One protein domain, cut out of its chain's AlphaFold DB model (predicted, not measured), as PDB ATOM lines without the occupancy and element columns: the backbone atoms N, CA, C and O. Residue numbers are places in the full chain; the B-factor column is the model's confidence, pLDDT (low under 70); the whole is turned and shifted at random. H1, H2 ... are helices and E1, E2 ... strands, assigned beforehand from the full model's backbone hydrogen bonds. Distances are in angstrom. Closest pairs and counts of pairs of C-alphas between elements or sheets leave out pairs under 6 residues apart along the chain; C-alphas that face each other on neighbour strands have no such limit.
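What this domain is: This is residues 11 to 37 and 67 to 202 of the 203 residues of an uncharacterized protein of Clostridia bacterium (UniProt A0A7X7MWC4). A small, strongly twisted sheet of five strands, E1, E3, E4, E5 and E6, has helix H1 running over one face, and the short helices H3, H4 and H5, joined in part by long unnamed links, are gathered round H1 off the sheet, with H4 on the side of H1 away from the sheet, H3 near both H1 and the end of E6, and H5 close to the last part of H1. The longest helix, H2, lies beyond the edge strand E6 and only grazes the sheet. The printed part has 163 residues, in the order H1 E1 E2 E3 E4 E5 H2 E6 H3 H4 H5, with under half of them in named elements; the class is mixed, helices and strands. The branched sheet pairs E1 with E3, E3 with E5 and E4 with E5 antiparallel, and E5 with E6 parallel. The whole is compact, with a radius of gyration of the C-alphas of 16.0 A and spans of 45 by 42 by 29 A.

How they stand to each other: E5, residues 111 to 118, has E3, residues 73 to 77, on one side, with N 75 and O 114 2.9 A apart. On the other side are E4, residues 104 to 106, and E6, residues 146 to 149; N 104 and O 113 are 2.8 A apart, as are N 147 and O 115. E4 and E5 form a hairpin. E1, residues 28 to 33, is an edge strand beside E3, with N 76 and O 30 2.8 A apart. H1, residues 11 to 23, is on the sheet at a height of 8.7 A, along the strands, at 21 degrees to E3 on the local plane. E5, H2, residues 127 to 142, and E6 form a strand-helix-strand unit, two parallel neighbour strands with a helix between, its crossover right-handed. H2 only grazes the sheet, with residues 128 to 139; the closest C-alphas of H2 and E6, Gln 135 and Val 146, are 5.7 A apart. E2, residues 67 to 69, pairs with no named strand. H1 and H4, residues 173 to 176, only just touch, with 3 pairs of C-alphas within 8 A, the closest Tyr 14 and Ala 175 at 6.6 A; H1 does so with residues 14 to 17 alone. H3, residues 165 to 168, is near H1. H5, residues 194 to 200, is close to H1 but not clearly touching, with C-alphas 21 and 194 7.6 A apart. Every O i to N i+4 pair is within hydrogen-bond range in H2 and H5, and 8 of 9 in H1; H3 and H4 are too short for one.

Where its parts are: H1 begins at C-alpha 11 (218.078, 179.755, 224.711) and is 18.4 A long. E5 measures 22.1 A and H2 21.9 A. H5 ends at C-alpha 200 (219.649, 202.782, 236.759).

The domain as a whole: Residues 38 to 66 are not printed, and C-alphas 37 and 67 are 9.8 A apart across the cut. The links E3 to E4, E6 to H3 and H4 to H5 are long. Residues 123 to 126 have pLDDT under 70.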
ATOM      1  N   GLU A  11     217.205 178.907 223.915       94.19
ATOM      2  CA  GLU A  11     218.078 179.755 224.711       94.19
ATOM      3  C   GLU A  11     218.899 180.700 223.843       94.19
ATOM      4  O   GLU A  11     218.983 181.883 224.161       94.19
ATOM      5  N   GLU A  12     219.430 180.214 222.729       95.75
ATOM      6  CA  GLU A  12     220.107 181.038 221.729       95.75
ATOM      7  C   GLU A  12     219.193 182.116 221.148       95.75
ATOM      8  O   GLU A  12     219.581 183.283 221.079       95.75
ATOM      9  N   TRP A  13     217.944 181.768 220.836       95.12
ATOM     10  CA  TRP A  13     216.938 182.756 220.452       95.12
ATOM     11  C   TRP A  13     216.673 183.785 221.563       95.12
ATOM     12  O   TRP A  13     216.640 184.983 221.309       95.12
ATOM     13  N   TYR A  14     216.541 183.370 222.825       95.50
ATOM     14  CA  TYR A  14     216.396 184.331 223.924       95.50
ATOM     15  C   TYR A  14     217.602 185.264 224.051       95.50
ATOM     16  O   TYR A  14     217.435 186.463 224.277       95.50
ATOM     17  N   PHE A  15     218.811 184.728 223.911       97.56
ATOM     18  CA  PHE A  15     220.025 185.529 223.939       97.56
ATOM     19  C   PHE A  15     220.073 186.531 222.782       97.56
ATOM     20  O   PHE A  15     220.437 187.689 222.992       97.56
ATOM     21  N   SER A  16     219.641 186.130 221.585       96.94
ATOM     22  CA  SER A  16     219.605 187.018 220.424       96.94
ATOM     23  C   SER A  16     218.606 188.165 220.595       96.94
ATOM     24  O   SER A  16     218.929 189.293 220.235       96.94
ATOM     25  N   LEU A  17     217.453 187.937 221.238       96.44
ATOM     26  CA  LEU A  17     216.518 189.014 221.599       96.44
ATOM     27  C   LEU A  17     217.160 190.053 222.529       96.44
ATOM     28  O   LEU A  17     216.927 191.252 222.386       96.44
ATOM     29  N   TRP A  18     217.973 189.594 223.481       97.81
ATOM     30  CA  TRP A  18     218.697 190.466 224.406       97.81
ATOM     31  C   TRP A  18     219.778 191.283 223.709       97.81
ATOM     32  O   TRP A  18     219.862 192.494 223.919       97.81
ATOM     33  N   LEU A  19     220.546 190.653 222.819       97.31
ATOM     34  CA  LEU A  19     221.521 191.362 221.993       97.31
ATOM     35  C   LEU A  19     220.849 192.388 221.082       97.31
ATOM     36  O   LEU A  19     221.298 193.530 221.018       97.31
ATOM     37  N   TYR A  20     219.742 192.015 220.445       96.06
ATOM     38  CA  TYR A  20     219.012 192.878 219.526       96.06
ATOM     39  C   TYR A  20     218.559 194.189 220.183       96.06
ATOM     40  O   TYR A  20     218.661 195.259 219.582       96.06
ATOM     41  N   GLU A  21     218.096 194.148 221.434       97.12
ATOM     42  CA  GLU A  21     217.689 195.365 222.145       97.12
ATOM     43  C   GLU A  21     218.851 196.308 222.472       97.12
ATOM     44  O   GLU A  21     218.649 197.527 222.496       97.12
ATOM     45  N   LEU A  22     220.053 195.769 222.691       96.38
ATOM     46  CA  LEU A  22     221.273 196.559 222.871       96.38
ATOM     47  C   LEU A  22     221.773 197.133 221.546       96.38
ATOM     48  O   LEU A  22     222.141 198.308 221.485       96.38
ATOM     49  N   GLU A  23     221.761 196.335 220.480       95.81
ATOM     50  CA  GLU A  23     222.147 196.760 219.132       95.81
ATOM     51  C   GLU A  23     221.249 197.890 218.629       95.81
ATOM     52  O   GLU A  23     221.743 198.920 218.172       95.81
ATOM     53  N   ARG A  24     219.928 197.768 218.810       95.50
ATOM     54  CA  ARG A  24     218.962 198.820 218.454       95.50
ATOM     55  C   ARG A  24     219.194 200.150 219.168       95.50
ATOM     56  O   ARG A  24     218.740 201.179 218.675       95.50
ATOM     57  N   ARG A  25     219.861 200.128 220.322       94.31
ATOM     58  CA  ARG A  25     220.215 201.315 221.111       94.31
ATOM     59  C   ARG A  25     221.660 201.772 220.885       94.31
ATOM     60  O   ARG A  25     222.105 202.709 221.536       94.31
ATOM     61  N   GLY A  26     222.403 201.126 219.981       93.88
ATOM     62  CA  GLY A  26     223.804 201.454 219.693       93.88
ATOM     63  C   GLY A  26     224.773 201.125 220.836       93.88
ATOM     64  O   GLY A  26     225.866 201.689 220.908       93.88
ATOM     65  N   LEU A  27     224.374 200.239 221.753       93.56
ATOM     66  CA  LEU A  27     225.169 199.843 222.920       93.56
ATOM     67  C   LEU A  27     226.090 198.650 222.615       93.56
ATOM     68  O   LEU A  27     227.114 198.465 223.266       93.56
ATOM     69  N   VAL A  28     225.770 197.868 221.588       95.75
ATOM     70  CA  VAL A  28     226.662 196.862 221.000       95.75
ATOM     71  C   VAL A  28     227.107 197.373 219.636       95.75
ATOM     72  O   VAL A  28     226.276 197.751 218.816       95.75
ATOM     73  N   ASN A  29     228.420 197.388 219.399       93.44
ATOM     74  CA  ASN A  29     228.983 197.863 218.135       93.44
ATOM     75  C   ASN A  29     228.781 196.837 217.016       93.44
ATOM     76  O   ASN A  29     228.547 197.196 215.865       93.44
ATOM     77  N   LEU A  30     228.929 195.555 217.353       94.56
ATOM     78  CA  LEU A  30     228.725 194.436 216.443       94.56
ATOM     79  C   LEU A  30     228.548 193.156 217.253       94.56
ATOM     80  O   LEU A  30     229.380 192.867 218.110       94.56
ATOM     81  N   SER A  31     227.566 192.332 216.911       96.25
ATOM     82  CA  SER A  31     227.570 190.919 217.277       96.25
ATOM     83  C   SER A  31     227.658 190.042 216.027       96.25
ATOM     84  O   SER A  31     227.293 190.448 214.922       96.25
ATOM     85  N   LYS A  32     228.218 188.840 216.170       96.56
ATOM     86  CA  LYS A  32     228.230 187.831 215.109       96.56
ATOM     87  C   LYS A  32     227.864 186.475 215.694       96.56
ATOM     88  O   LYS A  32     228.596 185.974 216.545       96.56
ATOM     89  N   TYR A  33     226.769 185.913 215.188       97.00
ATOM     90  CA  TYR A  33     226.359 184.531 215.425       97.00
ATOM     91  C   TYR A  33     227.250 183.575 214.623       97.00
ATOM     92  O   TYR A  33     227.623 183.891 213.486       97.00
ATOM     93  N   HIS A  34     227.641 182.456 215.228       95.75
ATOM     94  CA  HIS A  34     228.560 181.465 214.661       95.75
ATOM     95  C   HIS A  34     229.853 182.099 214.103       95.75
ATOM     96  O   HIS A  34     230.123 182.066 212.892       95.75
ATOM     97  N   PRO A  35     230.689 182.725 214.961       96.19
ATOM     98  CA  PRO A  35     232.026 183.155 214.574       96.19
ATOM     99  C   PRO A  35     232.863 182.003 213.999       96.19
ATOM    100  O   PRO A  35     232.514 180.824 214.069       96.19
ATOM    101  N   LYS A  36     234.006 182.363 213.405       96.56
ATOM    102  CA  LYS A  36     234.947 181.371 212.879       96.56
ATOM    103  C   LYS A  36     235.383 180.430 214.021       96.56
ATOM    104  O   LYS A  36     235.749 180.953 215.075       96.56
ATOM    105  N   PRO A  37     235.396 179.102 213.813       97.25
ATOM    106  CA  PRO A  37     235.827 178.161 214.839       97.25
ATOM    107  C   PRO A  37     237.283 178.372 215.269       97.25
ATOM    108  O   PRO A  37     238.152 178.737 214.467       97.25
ATOM    109  N   HIS A  67     240.375 168.776 216.104       95.88
ATOM    110  CA  HIS A  67     239.351 169.245 217.027       95.88
ATOM    111  C   HIS A  67     239.271 170.756 216.918       95.88
ATOM    112  O   HIS A  67     240.277 171.451 217.086       95.88
ATOM    113  N   ASP A  68     238.087 171.264 216.625       96.62
ATOM    114  CA  ASP A  68     237.777 172.681 216.610       96.62
ATOM    115  C   ASP A  68     236.576 172.965 217.510       96.62
ATOM    116  O   ASP A  68     235.784 172.082 217.843       96.62
ATOM    117  N   TYR A  69     236.493 174.210 217.959       97.19
ATOM    118  CA  TYR A  69     235.429 174.680 218.824       97.19
ATOM    119  C   TYR A  69     234.814 175.944 218.234       97.19
ATOM    120  O   TYR A  69     235.499 176.954 218.058       97.19
ATOM    121  N   GLN A  70     233.519 175.895 217.937       96.94
ATOM    122  CA  GLN A  70     232.741 177.051 217.518       96.94
ATOM    123  C   GLN A  70     231.941 177.566 218.712       96.94
ATOM    124  O   GLN A  70     231.162 176.827 219.303       96.94
ATOM    125  N   ALA A  71     232.173 178.826 219.076       97.44
ATOM    126  CA  ALA A  71     231.324 179.524 220.033       97.44
ATOM    127  C   ALA A  71     230.047 180.015 219.341       97.44
ATOM    128  O   ALA A  71     230.043 180.193 218.120       97.44
ATOM    129  N   ASP A  72     229.021 180.334 220.120       97.56
ATOM    130  CA  ASP A  72     227.738 180.766 219.570       97.56
ATOM    131  C   ASP A  72     227.788 182.242 219.144       97.56
ATOM    132  O   ASP A  72     227.360 182.587 218.043       97.56
ATOM    133  N   TRP A  73     228.407 183.120 219.949       98.31
ATOM    134  CA  TRP A  73     228.594 184.536 219.600       98.31
ATOM    135  C   TRP A  73     229.993 185.073 219.866       98.31
ATOM    136  O   TRP A  73     230.678 184.704 220.820       98.31
ATOM    137  N   ILE A  74     230.353 186.070 219.060       97.88
ATOM    138  CA  ILE A  74     231.309 187.112 219.436       97.88
ATOM    139  C   ILE A  74     230.588 188.461 219.480       97.88
ATOM    140  O   ILE A  74     229.831 188.793 218.565       97.88
ATOM    141  N   ILE A  75     230.812 189.233 220.542       97.88
ATOM    142  CA  ILE A  75     230.171 190.531 220.782       97.88
ATOM    143  C   ILE A  75     231.264 191.569 220.958       97.88
ATOM    144  O   ILE A  75     232.092 191.425 221.850       97.88
ATOM    145  N   TYR A  76     231.256 192.605 220.131       96.50
ATOM    146  CA  TYR A  76     232.114 193.775 220.258       96.50
ATOM    147  C   TYR A  76     231.342 194.884 220.956       96.50
ATOM    148  O   TYR A  76     230.309 195.356 220.467       96.50
ATOM    149  N   TRP A  77     231.852 195.295 222.106       95.81
ATOM    150  CA  TRP A  77     231.155 196.204 222.994       95.81
ATOM    151  C   TRP A  77     231.412 197.665 222.653       95.81
ATOM    152  O   TRP A  77     232.485 198.030 222.171       95.81
ATOM    153  N   ASN A  78     230.422 198.504 222.953       93.94
ATOM    154  CA  ASN A  78     230.617 199.940 223.072       93.94
ATOM    155  C   ASN A  78     231.331 200.250 224.402       93.94
ATOM    156  O   ASN A  78     231.015 199.660 225.439       93.94
ATOM    157  N   GLU A  79     232.278 201.187 224.390       91.56
ATOM    158  CA  GLU A  79     233.023 201.617 225.585       91.56
ATOM    159  C   GLU A  79     232.113 202.230 226.660       91.56
ATOM    160  O   GLU A  79     232.420 202.135 227.845       91.56
ATOM    161  N   ARG A  80     230.938 202.760 226.284       91.62
ATOM    162  CA  ARG A  80     229.915 203.261 227.226       91.62
ATOM    163  C   ARG A  80     229.383 202.197 228.189       91.62
ATOM    164  O   ARG A  80     228.781 202.540 229.197       91.62
ATOM    165  N   LEU A  81     229.573 200.918 227.871       92.88
ATOM    166  CA  LEU A  81     229.140 199.794 228.703       92.88
ATOM    167  C   LEU A  81     230.223 199.300 229.680       92.88
ATOM    168  O   LEU A  81     229.976 198.363 230.448       92.88
ATOM    169  N   THR A  82     231.403 199.922 229.659       92.25
ATOM    170  CA  THR A  82     232.494 199.663 230.605       92.25
ATOM    171  C   THR A  82     232.035 200.015 232.018       92.25
ATOM    172  O   THR A  82     231.446 201.064 232.256       92.25
ATOM    173  N   GLY A  83     232.250 199.114 232.973       90.50
ATOM    174  CA  GLY A  83     231.758 199.255 234.343       90.50
ATOM    175  C   GLY A  83     230.294 198.839 234.542       90.50
ATOM    176  O   GLY A  83     229.829 198.829 235.683       90.50
ATOM    177  N   ILE A  84     229.590 198.444 233.474       92.50
ATOM    178  CA  ILE A  84     228.189 197.992 233.515       92.50
ATOM    179  C   ILE A  84     228.102 196.518 233.112       92.50
ATOM    180  O   ILE A  84     227.768 195.671 233.938       92.50
ATOM    181  N   PHE A  85     228.445 196.194 231.862       93.50
ATOM    182  CA  PHE A  85     228.402 194.815 231.362       93.50
ATOM    183  C   PHE A  85     229.736 194.093 231.478       93.50
ATOM    184  O   PHE A  85     229.751 192.872 231.586       93.50
ATOM    185  N   TYR A  86     230.839 194.832 231.481       92.94
ATOM    186  CA  TYR A  86     232.188 194.293 231.593       92.94
ATOM    187  C   TYR A  86     233.093 195.269 232.340       92.94
ATOM    188  O   TYR A  86     232.765 196.447 232.483       92.94
ATOM    189  N   SER A  87     234.238 194.782 232.807       89.50
ATOM    190  CA  SER A  87     235.341 195.624 233.286       89.50
ATOM    191  C   SER A  87     236.462 195.668 232.264       89.50
ATOM    192  O   SER A  87     236.668 194.714 231.515       89.50
ATOM    193  N   ASP A  88     237.221 196.755 232.290       81.75
ATOM    194  CA  ASP A  88     238.586 196.781 231.792       81.75
ATOM    195  C   ASP A  88     239.573 196.787 232.976       81.75
ATOM    196  O   ASP A  88     239.183 196.871 234.144       81.75
ATOM    197  N   SER A  89     240.868 196.685 232.683       74.69
ATOM    198  CA  SER A  89     241.921 196.760 233.703       74.69
ATOM    199  C   SER A  89     242.079 198.150 234.332       74.69
ATOM    200  O   SER A  89     242.832 198.283 235.296       74.69
ATOM    201  N   ALA A  90     241.402 199.175 233.809       72.19
ATOM    202  CA  ALA A  90     241.461 200.538 234.319       72.19
ATOM    203  C   ALA A  90     240.427 200.798 235.425       72.19
ATOM    204  O   ALA A  90     240.592 201.759 236.175       72.19
ATOM    205  N   ILE A  91     239.399 199.952 235.576       72.56
ATOM    206  CA  ILE A  91     238.409 200.074 236.653       72.56
ATOM    207  C   ILE A  91     238.932 199.429 237.951       72.56
ATOM    208  O   ILE A  91     239.027 198.202 238.041       72.56
ATOM    209  N   PRO A  92     239.219 200.214 239.008       74.00
ATOM    210  CA  PRO A  92     239.632 199.663 240.291       74.00
ATOM    211  C   PRO A  92     238.451 199.063 241.072       74.00
ATOM    212  O   PRO A  92     237.323 199.553 241.021       74.00
ATOM    213  N   GLY A  93     238.733 198.046 241.893       72.25
ATOM    214  CA  GLY A  93     237.876 197.673 243.027       72.25
ATOM    215  C   GLY A  93     236.784 196.628 242.778       72.25
ATOM    216  O   GLY A  93     236.045 196.324 243.714       72.25
ATOM    217  N   ARG A  94     236.683 196.036 241.580       77.25
ATOM    218  CA  ARG A  94     235.811 194.873 241.324       77.25
ATOM    219  C   ARG A  94     236.560 193.749 240.627       77.25
ATOM    220  O   ARG A  94     237.445 193.989 239.811       77.25
ATOM    221  N   SER A  95     236.198 192.511 240.947       84.94
ATOM    222  CA  SER A  95     236.686 191.352 240.208       84.94
ATOM    223  C   SER A  95     236.036 191.342 238.823       84.94
ATOM    224  O   SER A  95     234.832 191.590 238.724       84.94
ATOM    225  N   PRO A  96     236.748 190.961 237.748       83.81
ATOM    226  CA  PRO A  96     236.124 190.765 236.440       83.81
ATOM    227  C   PRO A  96     234.935 189.795 236.463       83.81
ATOM    228  O   PRO A  96     234.030 189.900 235.643       83.81
ATOM    229  N   LYS A  97     234.901 188.874 237.437       84.50
ATOM    230  CA  LYS A  97     233.799 187.917 237.633       84.50
ATOM    231  C   LYS A  97     232.515 188.545 238.180       84.50
ATOM    232  O   LYS A  97     231.483 187.882 238.150       84.50
ATOM    233  N   ASP A  98     232.584 189.774 238.686       87.19
ATOM    234  CA  ASP A  98     231.427 190.495 239.224       87.19
ATOM    235  C   ASP A  98     230.594 191.148 238.111       87.19
ATOM    236  O   ASP A  98     229.491 191.632 238.361       87.19
ATOM    237  N   TYR A  99     231.111 191.159 236.879       91.50
ATOM    238  CA  TYR A  99     230.434 191.706 235.712       91.50
ATOM    239  C   TYR A  99     229.711 190.612 234.921       91.50
ATOM    240  O   TYR A  99     230.171 189.466 234.896       91.50
ATOM    241  N   PRO A 100     228.605 190.950 234.230       93.31
ATOM    242  CA  PRO A 100     227.895 190.002 233.375       93.31
ATOM    243  C   PRO A 100     228.804 189.333 232.338       93.31
ATOM    244  O   PRO A 100     228.664 188.134 232.093       93.31
ATOM    245  N   PHE A 101     229.766 190.078 231.784       95.44
ATOM    246  CA  PHE A 101     230.672 189.598 230.753       95.44
ATOM    247  C   PHE A 101     232.148 189.754 231.101       95.44
ATOM    248  O   PHE A 101     232.608 190.801 231.559       95.44
ATOM    249  N   LEU A 102     232.905 188.700 230.791       93.50
ATOM    250  CA  LEU A 102     234.356 188.777 230.668       93.50
ATOM    251  C   LEU A 102     234.710 189.217 229.248       93.50
ATOM    252  O   LEU A 102     234.093 188.768 228.277       93.50
ATOM    253  N   VAL A 103     235.709 190.085 229.129       94.00
ATOM    254  CA  VAL A 103     236.144 190.638 227.847       94.00
ATOM    255  C   VAL A 103     237.590 190.289 227.537       94.00
ATOM    256  O   VAL A 103     238.417 190.074 228.419       94.00
ATOM    257  N   ASN A 104     237.872 190.263 226.244       92.75
ATOM    258  CA  ASN A 104     239.184 190.181 225.635       92.75
ATOM    259  C   ASN A 104     239.412 191.483 224.846       92.75
ATOM    260  O   ASN A 104     238.452 192.163 224.468       92.75
ATOM    261  N   TRP A 105     240.667 191.832 224.571       91.50
ATOM    262  CA  TRP A 105     241.009 193.005 223.763       91.50
ATOM    263  C   TRP A 105     241.307 192.601 222.317       91.50
ATOM    264  O   TRP A 105     242.100 191.693 222.075       91.50
ATOM    265  N   SER A 106     240.679 193.265 221.343       91.06
ATOM    266  CA  SER A 106     241.010 193.103 219.925       91.06
ATOM    267  C   SER A 106     241.881 194.262 219.460       91.06
ATOM    268  O   SER A 106     241.383 195.372 219.295       91.06
ATOM    269  N   GLU A 107     243.158 194.006 219.174       89.12
ATOM    270  CA  GLU A 107     244.067 195.034 218.644       89.12
ATOM    271  C   GLU A 107     243.590 195.574 217.291       89.12
ATOM    272  O   GLU A 107     243.505 196.784 217.095       89.12
ATOM    273  N   ASN A 108     243.180 194.679 216.387       89.75
ATOM    274  CA  ASN A 108     242.738 195.037 215.036       89.75
ATOM    275  C   ASN A 108     241.501 195.944 215.026       89.75
ATOM    276  O   ASN A 108     241.385 196.827 214.182       89.75
ATOM    277  N   ARG A 109     240.552 195.707 215.940       88.50
ATOM    278  CA  ARG A 109     239.317 196.503 216.047       88.50
ATOM    279  C   ARG A 109     239.402 197.606 217.092       88.50
ATOM    280  O   ARG A 109     238.456 198.381 217.192       88.50
ATOM    281  N   ARG A 110     240.497 197.651 217.859       90.50
ATOM    282  CA  ARG A 110     240.700 198.532 219.014       90.50
ATOM    283  C   ARG A 110     239.463 198.579 219.913       90.50
ATOM    284  O   ARG A 110     238.975 199.652 220.240       90.50
ATOM    285  N   SER A 111     238.919 197.408 220.240       91.69
ATOM    286  CA  SER A 111     237.702 197.296 221.045       91.69
ATOM    287  C   SER A 111     237.681 196.039 221.904       91.69
ATOM    288  O   SER A 111     238.296 195.015 221.576       91.69
ATOM    289  N   PHE A 112     236.948 196.129 223.014       94.75
ATOM    290  CA  PHE A 112     236.670 194.995 223.883       94.75
ATOM    291  C   PHE A 112     235.628 194.073 223.261       94.75
ATOM    292  O   PHE A 112     234.628 194.525 222.692       94.75
ATOM    293  N   PHE A 113     235.846 192.769 223.403       96.69
ATOM    294  CA  PHE A 113     234.916 191.767 222.916       96.69
ATOM    295  C   PHE A 113     234.751 190.590 223.870       96.69
ATOM    296  O   PHE A 113     235.692 190.164 224.537       96.69
ATOM    297  N   SER A 114     233.557 190.013 223.881       97.56
ATOM    298  CA  SER A 114     233.260 188.766 224.584       97.56
ATOM    299  C   SER A 114     232.996 187.655 223.582       97.56
ATOM    300  O   SER A 114     232.403 187.887 222.529       97.56
ATOM    301  N   VAL A 115     233.427 186.443 223.921       98.00
ATOM    302  CA  VAL A 115     233.054 185.224 223.199       98.00
ATOM    303  C   VAL A 115     232.121 184.443 224.102       98.00
ATOM    304  O   VAL A 115     232.439 184.229 225.270       98.00
ATOM    305  N   VAL A 116     230.957 184.076 223.585       97.88
ATOM    306  CA  VAL A 116     229.846 183.552 224.373       97.88
ATOM    307  C   VAL A 116     229.385 182.228 223.801       97.88
ATOM    308  O   VAL A 116     229.290 182.058 222.588       97.88
ATOM    309  N   ASP A 117     229.065 181.322 224.710       97.12
ATOM    310  CA  ASP A 117     228.381 180.073 224.435       97.12
ATOM    311  C   ASP A 117     227.145 180.004 225.351       97.12
ATOM    312  O   ASP A 117     227.225 180.162 226.578       97.12
ATOM    313  N   VAL A 118     225.977 179.883 224.736       96.12
ATOM    314  CA  VAL A 118     224.663 179.920 225.355       96.12
ATOM    315  C   VAL A 118     224.239 178.508 225.731       96.12
ATOM    316  O   VAL A 118     224.317 177.556 224.961       96.12
ATOM    317  N   LYS A 119     223.760 178.359 226.967       92.50
ATOM    318  CA  LYS A 119     223.313 177.078 227.506       92.50
ATOM    319  C   LYS A 119     221.960 177.197 228.205       92.50
ATOM    320  O   LYS A 119     221.611 178.228 228.780       92.50
ATOM    321  N   GLY A 120     221.228 176.081 228.198       89.44
ATOM    322  CA  GLY A 120     220.020 175.858 228.999       89.44
ATOM    323  C   GLY A 120     220.268 175.922 230.502       89.44
ATOM    324  O   GLY A 120     221.402 175.915 230.962       89.44
ATOM    325  N   THR A 121     219.199 175.924 231.297       82.75
ATOM    326  CA  THR A 121     219.293 175.759 232.763       82.75
ATOM    327  C   THR A 121     219.555 174.312 233.184       82.75
ATOM    328  O   THR A 121     220.044 174.068 234.289       82.75
ATOM    329  N   PHE A 122     219.249 173.352 232.311       75.38
ATOM    330  CA  PHE A 122     219.432 171.925 232.547       75.38
ATOM    331  C   PHE A 122     220.602 171.392 231.713       75.38
ATOM    332  O   PHE A 122     220.711 171.686 230.526       75.38
ATOM    333  N   ASN A 123     221.466 170.587 232.336       67.25
ATOM    334  CA  ASN A 123     222.564 169.897 231.660       67.25
ATOM    335  C   ASN A 123     222.106 168.484 231.279       67.25
ATOM    336  O   ASN A 123     222.160 167.577 232.109       67.25
ATOM    337  N   GLN A 124     221.619 168.300 230.053       60.59
ATOM    338  CA  GLN A 124     221.387 166.957 229.518       60.59
ATOM    339  C   GLN A 124     222.724 166.355 229.046       60.59
ATOM    340  O   GLN A 124     223.525 167.036 228.410       60.59
ATOM    341  N   ASN A 125     222.962 165.076 229.352       61.50
ATOM    342  CA  ASN A 125     224.031 164.247 228.769       61.50
ATOM    343  C   ASN A 125     225.481 164.767 228.911       61.50
ATOM    344  O   ASN A 125     226.293 164.575 228.013       61.50
ATOM    345  N   ASP A 126     225.828 165.406 230.034       68.25
ATOM    346  CA  ASP A 126     227.206 165.842 230.352       68.25
ATOM    347  C   ASP A 126     227.823 166.863 229.363       68.25
ATOM    348  O   ASP A 126     229.036 167.080 229.337       68.25
ATOM    349  N   ALA A 127     226.991 167.561 228.579       71.56
ATOM    350  CA  ALA A 127     227.429 168.557 227.595       71.56
ATOM    351  C   ALA A 127     228.320 169.656 228.211       71.56
ATOM    352  O   ALA A 127     229.258 170.149 227.581       71.56
ATOM    353  N   TYR A 128     228.083 170.005 229.479       81.12
ATOM    354  CA  TYR A 128     228.886 171.009 230.182       81.12
ATOM    355  C   TYR A 128     230.322 170.569 230.463       81.12
ATOM    356  O   TYR A 128     231.196 171.428 230.590       81.12
ATOM    357  N   ARG A 129     230.591 169.263 230.570       83.75
ATOM    358  CA  ARG A 129     231.951 168.768 230.788       83.75
ATOM    359  C   ARG A 129     232.805 168.979 229.549       83.75
ATOM    360  O   ARG A 129     233.917 169.488 229.680       83.75
ATOM    361  N   ARG A 130     232.274 168.646 228.367       89.00
ATOM    362  CA  ARG A 130     232.955 168.892 227.088       89.00
ATOM    363  C   ARG A 130     233.220 170.383 226.898       89.00
ATOM    364  O   ARG A 130     234.370 170.761 226.718       89.00
ATOM    365  N   PHE A 131     232.199 171.218 227.111       92.75
ATOM    366  CA  PHE A 131     232.359 172.674 227.095       92.75
ATOM    367  C   PHE A 131     233.466 173.154 228.049       92.75
ATOM    368  O   PHE A 131     234.289 173.976 227.669       92.75
ATOM    369  N   SER A 132     233.538 172.630 229.280       93.50
ATOM    370  CA  SER A 132     234.572 173.045 230.238       93.50
ATOM    371  C   SER A 132     235.993 172.700 229.779       93.50
ATOM    372  O   SER A 132     236.928 173.440 230.084       93.50
ATOM    373  N   ILE A 133     236.169 171.581 229.071       95.12
ATOM    374  CA  ILE A 133     237.460 171.189 228.494       95.12
ATOM    375  C   ILE A 133     237.794 172.105 227.315       95.12
ATOM    376  O   ILE A 133     238.874 172.695 227.298       95.12
ATOM    377  N   ASP A 134     236.849 172.285 226.393       96.31
ATOM    378  CA  ASP A 134     237.033 173.112 225.201       96.31
ATOM    379  C   ASP A 134     237.335 174.564 225.580       96.31
ATOM    380  O   ASP A 134     238.309 175.132 225.101       96.31
ATOM    381  N   GLN A 135     236.601 175.135 226.539       97.06
ATOM    382  CA  GLN A 135     236.845 176.473 227.083       97.06
ATOM    383  C   GLN A 135     238.286 176.637 227.594       97.06
ATOM    384  O   GLN A 135     238.937 177.642 227.303       97.06
ATOM    385  N   LYS A 136     238.799 175.658 228.352       96.81
ATOM    386  CA  LYS A 136     240.180 175.691 228.860       96.81
ATOM    387  C   LYS A 136     241.192 175.623 227.723       96.81
ATOM    388  O   LYS A 136     242.189 176.336 227.765       96.81
ATOM    389  N   TRP A 137     240.938 174.795 226.711       97.62
ATOM    390  CA  TRP A 137     241.803 174.664 225.540       97.62
ATOM    391  C   TRP A 137     241.792 175.911 224.654       97.62
ATOM    392  O   TRP A 137     242.861 176.346 224.228       97.62
ATOM    393  N   VAL A 138     240.628 176.532 224.428       98.00
ATOM    394  CA  VAL A 138     240.533 177.822 223.727       98.00
ATOM    395  C   VAL A 138     241.357 178.866 224.471       98.00
ATOM    396  O   VAL A 138     242.188 179.530 223.858       98.00
ATOM    397  N   TYR A 139     241.197 178.962 225.793       96.94
ATOM    398  CA  TYR A 139     241.953 179.921 226.590       96.94
ATOM    399  C   TYR A 139     243.460 179.651 226.540       96.94
ATOM    400  O   TYR A 139     244.240 180.563 226.294       96.94
ATOM    401  N   GLN A 140     243.883 178.397 226.704       97.56
ATOM    402  CA  GLN A 140     245.299 178.034 226.688       97.56
ATOM    403  C   GLN A 140     245.962 178.290 225.327       97.56
ATOM    404  O   GLN A 140     247.107 178.733 225.287       97.56
ATOM    405  N   LYS A 141     245.273 177.994 224.218       97.25
ATOM    406  CA  LYS A 141     245.845 178.094 222.868       97.25
ATOM    407  C   LYS A 141     245.698 179.484 222.249       97.25
ATOM    408  O   LYS A 141     246.593 179.919 221.534       97.25
ATOM    409  N   HIS A 142     244.579 180.161 222.502       96.06
ATOM    410  CA  HIS A 142     244.214 181.424 221.846       96.06
ATOM    411  C   HIS A 142     244.161 182.620 222.803       96.06
ATOM    412  O   HIS A 142     243.944 183.738 222.348       96.06
ATOM    413  N   GLY A 143     244.317 182.418 224.115       95.38
ATOM    414  CA  GLY A 143     244.210 183.484 225.121       95.38
ATOM    415  C   GLY A 143     242.790 184.028 225.313       95.38
ATOM    416  O   GLY A 143     242.609 185.029 225.998       95.38
ATOM    417  N   ILE A 144     241.784 183.387 224.710       96.12
ATOM    418  CA  ILE A 144     240.402 183.869 224.677       96.12
ATOM    419  C   ILE A 144     239.552 183.072 225.657       96.12
ATOM    420  O   ILE A 144     239.454 181.848 225.565       96.12
ATOM    421  N   TYR A 145     238.903 183.765 226.590       95.81
ATOM    422  CA  TYR A 145     237.947 183.121 227.486       95.81
ATOM    423  C   TYR A 145     236.554 183.094 226.851       95.81
ATOM    424  O   TYR A 145     235.966 184.145 226.587       95.81
ATOM    425  N   VAL A 146     236.020 181.890 226.633       97.25
ATOM    426  CA  VAL A 146     234.649 181.688 226.143       97.25
ATOM    427  C   VAL A 146     233.705 181.604 227.330       97.25
ATOM    428  O   VAL A 146     233.807 180.690 228.143       97.25
ATOM    429  N   GLN A 147     232.786 182.546 227.471       95.94
ATOM    430  CA  GLN A 147     231.897 182.610 228.619       95.94
ATOM    431  C   GLN A 147     230.613 181.820 228.386       95.94
ATOM    432  O   GLN A 147     229.890 182.053 227.422       95.94
ATOM    433  N   LYS A 148     230.288 180.939 229.337       95.19
ATOM    434  CA  LYS A 148     228.976 180.297 229.381       95.19
ATOM    435  C   LYS A 148     227.919 181.291 229.853       95.19
ATOM    436  O   LYS A 148     228.025 181.789 230.976       95.19
ATOM    437  N   ILE A 149     226.875 181.487 229.062       96.00
ATOM    438  CA  ILE A 149     225.732 182.334 229.399       96.00
ATOM    439  C   ILE A 149     224.466 181.486 229.484       96.00
ATOM    440  O   ILE A 149     224.192 180.649 228.633       96.00
ATOM    441  N   ILE A 150     223.681 181.715 230.536       95.62
ATOM    442  CA  ILE A 150     222.334 181.159 230.683       95.62
ATOM    443  C   ILE A 150     221.373 182.351 230.621       95.62
ATOM    444  O   ILE A 150     221.325 183.117 231.589       95.62
ATOM    445  N   PRO A 151     220.650 182.566 229.504       95.94
ATOM    446  CA  PRO A 151     219.861 183.782 229.309       95.94
ATOM    447  C   PRO A 151     218.698 183.887 230.299       95.94
ATOM    448  O   PRO A 151     218.600 184.838 231.075       95.94
ATOM    449  N   MET A 152     217.856 182.853 230.313       93.44
ATOM    450  CA  MET A 152     216.619 182.791 231.087       93.44
ATOM    451  C   MET A 152     216.779 181.815 232.267       93.44
ATOM    452  O   MET A 152     217.200 180.673 232.057       93.44
ATOM    453  N   PRO A 153     216.424 182.200 233.505       92.56
ATOM    454  CA  PRO A 153     216.428 181.278 234.635       92.56
ATOM    455  C   PRO A 153     215.192 180.361 234.644       92.56
ATOM    456  O   PRO A 153     214.243 180.517 233.877       92.56
ATOM    457  N   THR A 154     215.128 179.444 235.610       89.88
ATOM    458  CA  THR A 154     213.883 178.737 235.943       89.88
ATOM    459  C   THR A 154     212.799 179.708 236.427       89.88
ATOM    460  O   THR A 154     213.075 180.535 237.298       89.88
ATOM    461  N   ASN A 155     211.547 179.533 235.985       90.06
ATOM    462  CA  ASN A 155     210.406 180.345 236.434       90.06
ATOM    463  C   ASN A 155     209.937 179.971 237.858       90.06
ATOM    464  O   ASN A 155     208.968 179.233 238.054       90.06
ATOM    465  N   LYS A 156     210.671 180.446 238.865       88.50
ATOM    466  CA  LYS A 156     210.413 180.272 240.302       88.50
ATOM    467  C   LYS A 156     210.666 181.600 241.017       88.50
ATOM    468  O   LYS A 156     211.432 182.409 240.509       88.50
ATOM    469  N   GLU A 157     210.088 181.792 242.202       86.44
ATOM    470  CA  GLU A 157     210.313 183.000 243.023       86.44
ATOM    471  C   GLU A 157     211.796 183.241 243.325       86.44
ATOM    472  O   GLU A 157     212.275 184.369 243.295       86.44
ATOM    473  N   LYS A 158     212.534 182.151 243.565       89.06
ATOM    474  CA  LYS A 158     213.998 182.131 243.633       89.06
ATOM    475  C   LYS A 158     214.537 181.488 242.349       89.06
ATOM    476  O   LYS A 158     214.692 180.259 242.320       89.06
ATOM    477  N   PRO A 159     214.746 182.272 241.275       89.62
ATOM    478  CA  PRO A 159     215.185 181.755 239.985       89.62
ATOM    479  C   PRO A 159     216.570 181.112 240.094       89.62
ATOM    480  O   PRO A 159     217.440 181.590 240.825       89.62
ATOM    481  N   LYS A 160     216.784 180.018 239.357       89.06
ATOM    482  CA  LYS A 160     218.098 179.392 239.203       89.06
ATOM    483  C   LYS A 160     218.501 179.345 237.720       89.06
ATOM    484  O   LYS A 160     217.653 179.013 236.893       89.06
ATOM    485  N   PRO A 161     219.773 179.617 237.394       89.31
ATOM    486  CA  PRO A 161     220.772 180.176 238.300       89.31
ATOM    487  C   PRO A 161     220.443 181.644 238.640       89.31
ATOM    488  O   PRO A 161     219.782 182.332 237.865       89.31
ATOM    489  N   ALA A 162     220.877 182.117 239.811       88.00
ATOM    490  CA  ALA A 162     220.604 183.492 240.248       88.00
ATOM    491  C   ALA A 162     221.320 184.539 239.374       88.00
ATOM    492  O   ALA A 162     220.859 185.666 239.254       88.00
ATOM    493  N   ASN A 163     222.421 184.141 238.734       89.00
ATOM    494  CA  ASN A 163     223.187 184.950 237.790       89.00
ATOM    495  C   ASN A 163     222.790 184.697 236.324       89.00
ATOM    496  O   ASN A 163     223.603 184.918 235.432       89.00
ATOM    497  N   ALA A 164     221.575 184.202 236.056       94.81
ATOM    498  CA  ALA A 164     221.059 184.192 234.690       94.81
ATOM    499  C   ALA A 164     221.065 185.622 234.120       94.81
ATOM    500  O   ALA A 164     220.864 186.595 234.860       94.81
ATOM    501  N   LEU A 165     221.288 185.753 232.813       96.69
ATOM    502  CA  LEU A 165     221.500 187.052 232.176       96.69
ATOM    503  C   LEU A 165     220.325 187.997 232.422       96.69
ATOM    504  O   LEU A 165     220.532 189.133 232.831       96.69
ATOM    505  N   PHE A 166     219.087 187.525 232.263       96.31
ATOM    506  CA  PHE A 166     217.909 188.393 232.385       96.31
ATOM    507  C   PHE A 166     217.631 188.845 233.820       96.31
ATOM    508  O   PHE A 166     217.002 189.875 234.028       96.31
ATOM    509  N   VAL A 167     218.105 188.083 234.811       94.31
ATOM    510  CA  VAL A 167     217.976 188.434 236.234       94.31
ATOM    511  C   VAL A 167     219.045 189.442 236.638       94.31
ATOM    512  O   VAL A 167     218.766 190.377 237.379       94.31
ATOM    513  N   SER A 168     220.273 189.238 236.161       93.50
ATOM    514  CA  SER A 168     221.416 190.104 236.470       93.50
ATOM    515  C   SER A 168     221.430 191.400 235.657       93.50
ATOM    516  O   SER A 168     222.089 192.357 236.055       93.50
ATOM    517  N   THR A 169     220.706 191.438 234.537       96.31
ATOM    518  CA  THR A 169     220.656 192.580 233.622       96.31
ATOM    519  C   THR A 169     219.210 193.017 233.393       96.31
ATOM    520  O   THR A 169     218.587 193.545 234.305       96.31
ATOM    521  N   PHE A 170     218.652 192.788 232.211       97.44
ATOM    522  CA  PHE A 170     217.272 193.086 231.862       97.44
ATOM    523  C   PHE A 170     216.662 191.919 231.085       97.44
ATOM    524  O   PHE A 170     217.371 191.123 230.463       97.44
ATOM    525  N   MET A 171     215.334 191.831 231.099       97.19
ATOM    526  CA  MET A 171     214.594 190.913 230.243       97.19
ATOM    527  C   MET A 171     214.179 191.624 228.949       97.19
ATOM    528  O   MET A 171     213.570 192.692 229.028       97.19
ATOM    529  N   PRO A 172     214.449 191.034 227.770       96.75
ATOM    530  CA  PRO A 172     213.969 191.577 226.506       96.75
ATOM    531  C   PRO A 172     212.443 191.594 226.472       96.75
ATOM    532  O   PRO A 172     211.804 190.618 226.879       96.75
ATOM    533  N   VAL A 173     211.852 192.645 225.911       95.81
ATOM    534  CA  VAL A 173     210.399 192.817 225.784       95.81
ATOM    535  C   VAL A 173     209.786 191.619 225.066       95.81
ATOM    536  O   VAL A 173     208.811 191.043 225.529       95.81
ATOM    537  N   ARG A 174     210.393 191.138 223.976       94.19
ATOM    538  CA  ARG A 174     209.868 189.966 223.254       94.19
ATOM    539  C   ARG A 174     209.873 188.686 224.100       94.19
ATOM    540  O   ARG A 174     209.000 187.834 223.913       94.19
ATOM    541  N   ALA A 175     210.821 188.554 225.029       93.81
ATOM    542  CA  ALA A 175     210.930 187.405 225.922       93.81
ATOM    543  C   ALA A 175     209.884 187.427 227.051       93.81
ATOM    544  O   ALA A 175     209.656 186.382 227.676       93.81
ATOM    545  N   THR A 176     209.211 188.566 227.280       94.50
ATOM    546  CA  THR A 176     208.079 188.634 228.213       94.50
ATOM    547  C   THR A 176     206.819 187.981 227.652       94.50
ATOM    548  O   THR A 176     205.930 187.611 228.414       94.50
ATOM    549  N   LEU A 177     206.767 187.759 226.338       93.62
ATOM    550  CA  LEU A 177     205.617 187.210 225.633       93.62
ATOM    551  C   LEU A 177     205.778 185.710 225.373       93.62
ATOM    552  O   LEU A 177     206.869 185.192 225.131       93.62
ATOM    553  N   THR A 178     204.678 184.966 225.405       89.62
ATOM    554  CA  THR A 178     204.630 183.549 225.025       89.62
ATOM    555  C   THR A 178     205.115 183.366 223.590       89.62
ATOM    556  O   THR A 178     204.946 184.232 222.734       89.62
ATOM    557  N   ASP A 179     205.750 182.226 223.327       85.06
ATOM    558  CA  ASP A 179     206.435 181.993 222.051       85.06
ATOM    559  C   ASP A 179     205.473 181.981 220.865       85.06
ATOM    560  O   ASP A 179     205.747 182.608 219.849       85.06
ATOM    561  N   VAL A 180     204.331 181.308 221.041       81.94
ATOM    562  CA  VAL A 180     203.371 181.022 219.965       81.94
ATOM    563  C   VAL A 180     202.319 182.117 219.819       81.94
ATOM    564  O   VAL A 180     202.016 182.537 218.710       81.94
ATOM    565  N   LYS A 181     201.724 182.561 220.934       85.25
ATOM    566  CA  LYS A 181     200.567 183.473 220.914       85.25
ATOM    567  C   LYS A 181     200.925 184.926 221.217       85.25
ATOM    568  O   LYS A 181     200.033 185.763 221.189       85.25
ATOM    569  N   ALA A 182     202.187 185.210 221.546       86.25
ATOM    570  CA  ALA A 182     202.659 186.537 221.945       86.25
ATOM    571  C   ALA A 182     201.839 187.186 223.087       86.25
ATOM    572  O   ALA A 182     201.735 188.401 223.180       86.25
ATOM    573  N   ILE A 183     201.265 186.365 223.971       90.75
ATOM    574  CA  ILE A 183     200.548 186.796 225.184       90.75
ATOM    575  C   ILE A 183     201.543 186.932 226.337       90.75
ATOM    576  O   ILE A 183     202.440 186.096 226.435       90.75
ATOM    577  N   ASP A 184     201.352 187.897 227.234       93.38
ATOM    578  CA  ASP A 184     202.188 188.086 228.424       93.38
ATOM    579  C   ASP A 184     202.385 186.806 229.249       93.38
ATOM    580  O   ASP A 184     201.447 186.071 229.583       93.38
ATOM    581  N   ARG A 185     203.641 186.542 229.611       91.69
ATOM    582  CA  ARG A 185     204.024 185.455 230.510       91.69
ATOM    583  C   ARG A 185     203.922 185.902 231.956       91.69
ATOM    584  O   ARG A 185     204.367 186.977 232.341       91.69
ATOM    585  N   GLN A 186     203.448 184.984 232.787       91.44
ATOM    586  CA  GLN A 186     203.469 185.136 234.235       91.44
ATOM    587  C   GLN A 186     204.819 184.643 234.778       91.44
ATOM    588  O   GLN A 186     205.065 183.434 234.881       91.44
ATOM    589  N   PHE A 187     205.711 185.578 235.106       92.19
ATOM    590  CA  PHE A 187     206.978 185.275 235.773       92.19
ATOM    591  C   PHE A 187     206.841 185.393 237.286       92.19
ATOM    592  O   PHE A 187     206.256 186.339 237.803       92.19
ATOM    593  N   LYS A 188     207.420 184.429 238.002       92.69
ATOM    594  CA  LYS A 188     207.459 184.415 239.470       92.69
ATOM    595  C   LYS A 188     208.645 185.187 240.047       92.69
ATOM    596  O   LYS A 188     208.680 185.423 241.247       92.69
ATOM    597  N   PHE A 189     209.626 185.537 239.218       92.75
ATOM    598  CA  PHE A 189     210.785 186.326 239.622       92.75
ATOM    599  C   PHE A 189     210.637 187.776 239.169       92.75
ATOM    600  O   PHE A 189     209.989 188.061 238.162       92.75
ATOM    601  N   LYS A 190     211.273 188.686 239.910       92.56
ATOM    602  CA  LYS A 190     211.367 190.092 239.519       92.56
ATOM    603  C   LYS A 190     212.356 190.247 238.373       92.56
ATOM    604  O   LYS A 190     213.433 189.657 238.404       92.56
ATOM    605  N   TYR A 191     211.992 191.070 237.410       94.88
ATOM    606  CA  TYR A 191     212.835 191.469 236.299       94.88
ATOM    607  C   TYR A 191     212.614 192.949 236.027       94.88
ATOM    608  O   TYR A 191     211.630 193.525 236.490       94.88
ATOM    609  N   LYS A 192     213.528 193.525 235.257       96.56
ATOM    610  CA  LYS A 192     213.412 194.872 234.714       96.56
ATOM    611  C   LYS A 192     213.530 194.829 233.203       96.56
ATOM    612  O   LYS A 192     214.169 193.921 232.659       96.56
ATOM    613  N   LEU A 193     212.897 195.781 232.536       97.75
ATOM    614  CA  LEU A 193     213.073 195.984 231.101       97.75
ATOM    615  C   LEU A 193     214.326 196.820 230.841       97.75
ATOM    616  O   LEU A 193     214.894 197.434 231.746       97.75
ATOM    617  N   ILE A 194     214.779 196.838 229.592       96.69
ATOM    618  CA  ILE A 194     216.013 197.534 229.228       96.69
ATOM    619  C   ILE A 194     215.982 199.032 229.566       96.69
ATOM    620  O   ILE A 194     216.980 199.543 230.050       96.69
ATOM    621  N   ASP A 195     214.860 199.735 229.394       96.75
ATOM    622  CA  ASP A 195     214.812 201.179 229.669       96.75
ATOM    623  C   ASP A 195     214.958 201.476 231.172       96.75
ATOM    624  O   ASP A 195     215.619 202.436 231.565       96.75
ATOM    625  N   GLU A 196     214.412 200.606 232.027       97.25
ATOM    626  CA  GLU A 196     214.619 200.663 233.478       97.25
ATOM    627  C   GLU A 196     216.085 200.378 233.828       97.25
ATOM    628  O   GLU A 196     216.687 201.100 234.621       97.25
ATOM    629  N   PHE A 197     216.686 199.368 233.189       96.62
ATOM    630  CA  PHE A 197     218.097 199.031 233.366       96.62
ATOM    631  C   PHE A 197     219.019 200.189 232.974       96.62
ATOM    632  O   PHE A 197     219.912 200.540 233.739       96.62
ATOM    633  N   LEU A 198     218.800 200.812 231.816       94.25
ATOM    634  CA  LEU A 198     219.630 201.923 231.347       94.25
ATOM    635  C   LEU A 198     219.509 203.140 232.263       94.25
ATOM    636  O   LEU A 198     220.527 203.725 232.636       94.25
ATOM    637  N   LYS A 199     218.295 203.443 232.735       95.81
ATOM    638  CA  LYS A 199     218.060 204.520 233.701       95.81
ATOM    639  C   LYS A 199     218.832 204.317 235.008       95.81
ATOM    640  O   LYS A 199     219.403 205.272 235.522       95.81
ATOM    641  N   GLU A 200     218.879 203.097 235.543       95.44
ATOM    642  CA  GLU A 200     219.649 202.782 236.759       95.44
ATOM    643  C   GLU A 200     221.163 202.967 236.582       95.44
ATOM    644  O   GLU A 200     221.878 203.220 237.554       95.44
ATOM    645  N   HIS A 201     221.650 202.860 235.346       92.81
ATOM    646  CA  HIS A 201     223.061 202.993 234.997       92.81
ATOM    647  C   HIS A 201     223.424 204.354 234.378       92.81
ATOM    648  O   HIS A 201     224.572 204.541 233.985       92.81
ATOM    649  N   ASN A 202     222.491 205.315 234.359       90.56
ATOM    650  CA  ASN A 202     222.658 206.648 233.765       90.56
ATOM    651  C   ASN A 202     223.085 206.613 232.282       90.56
ATOM    652  O   ASN A 202     223.958 207.380 231.869       90.56
TER     653      ASN A 202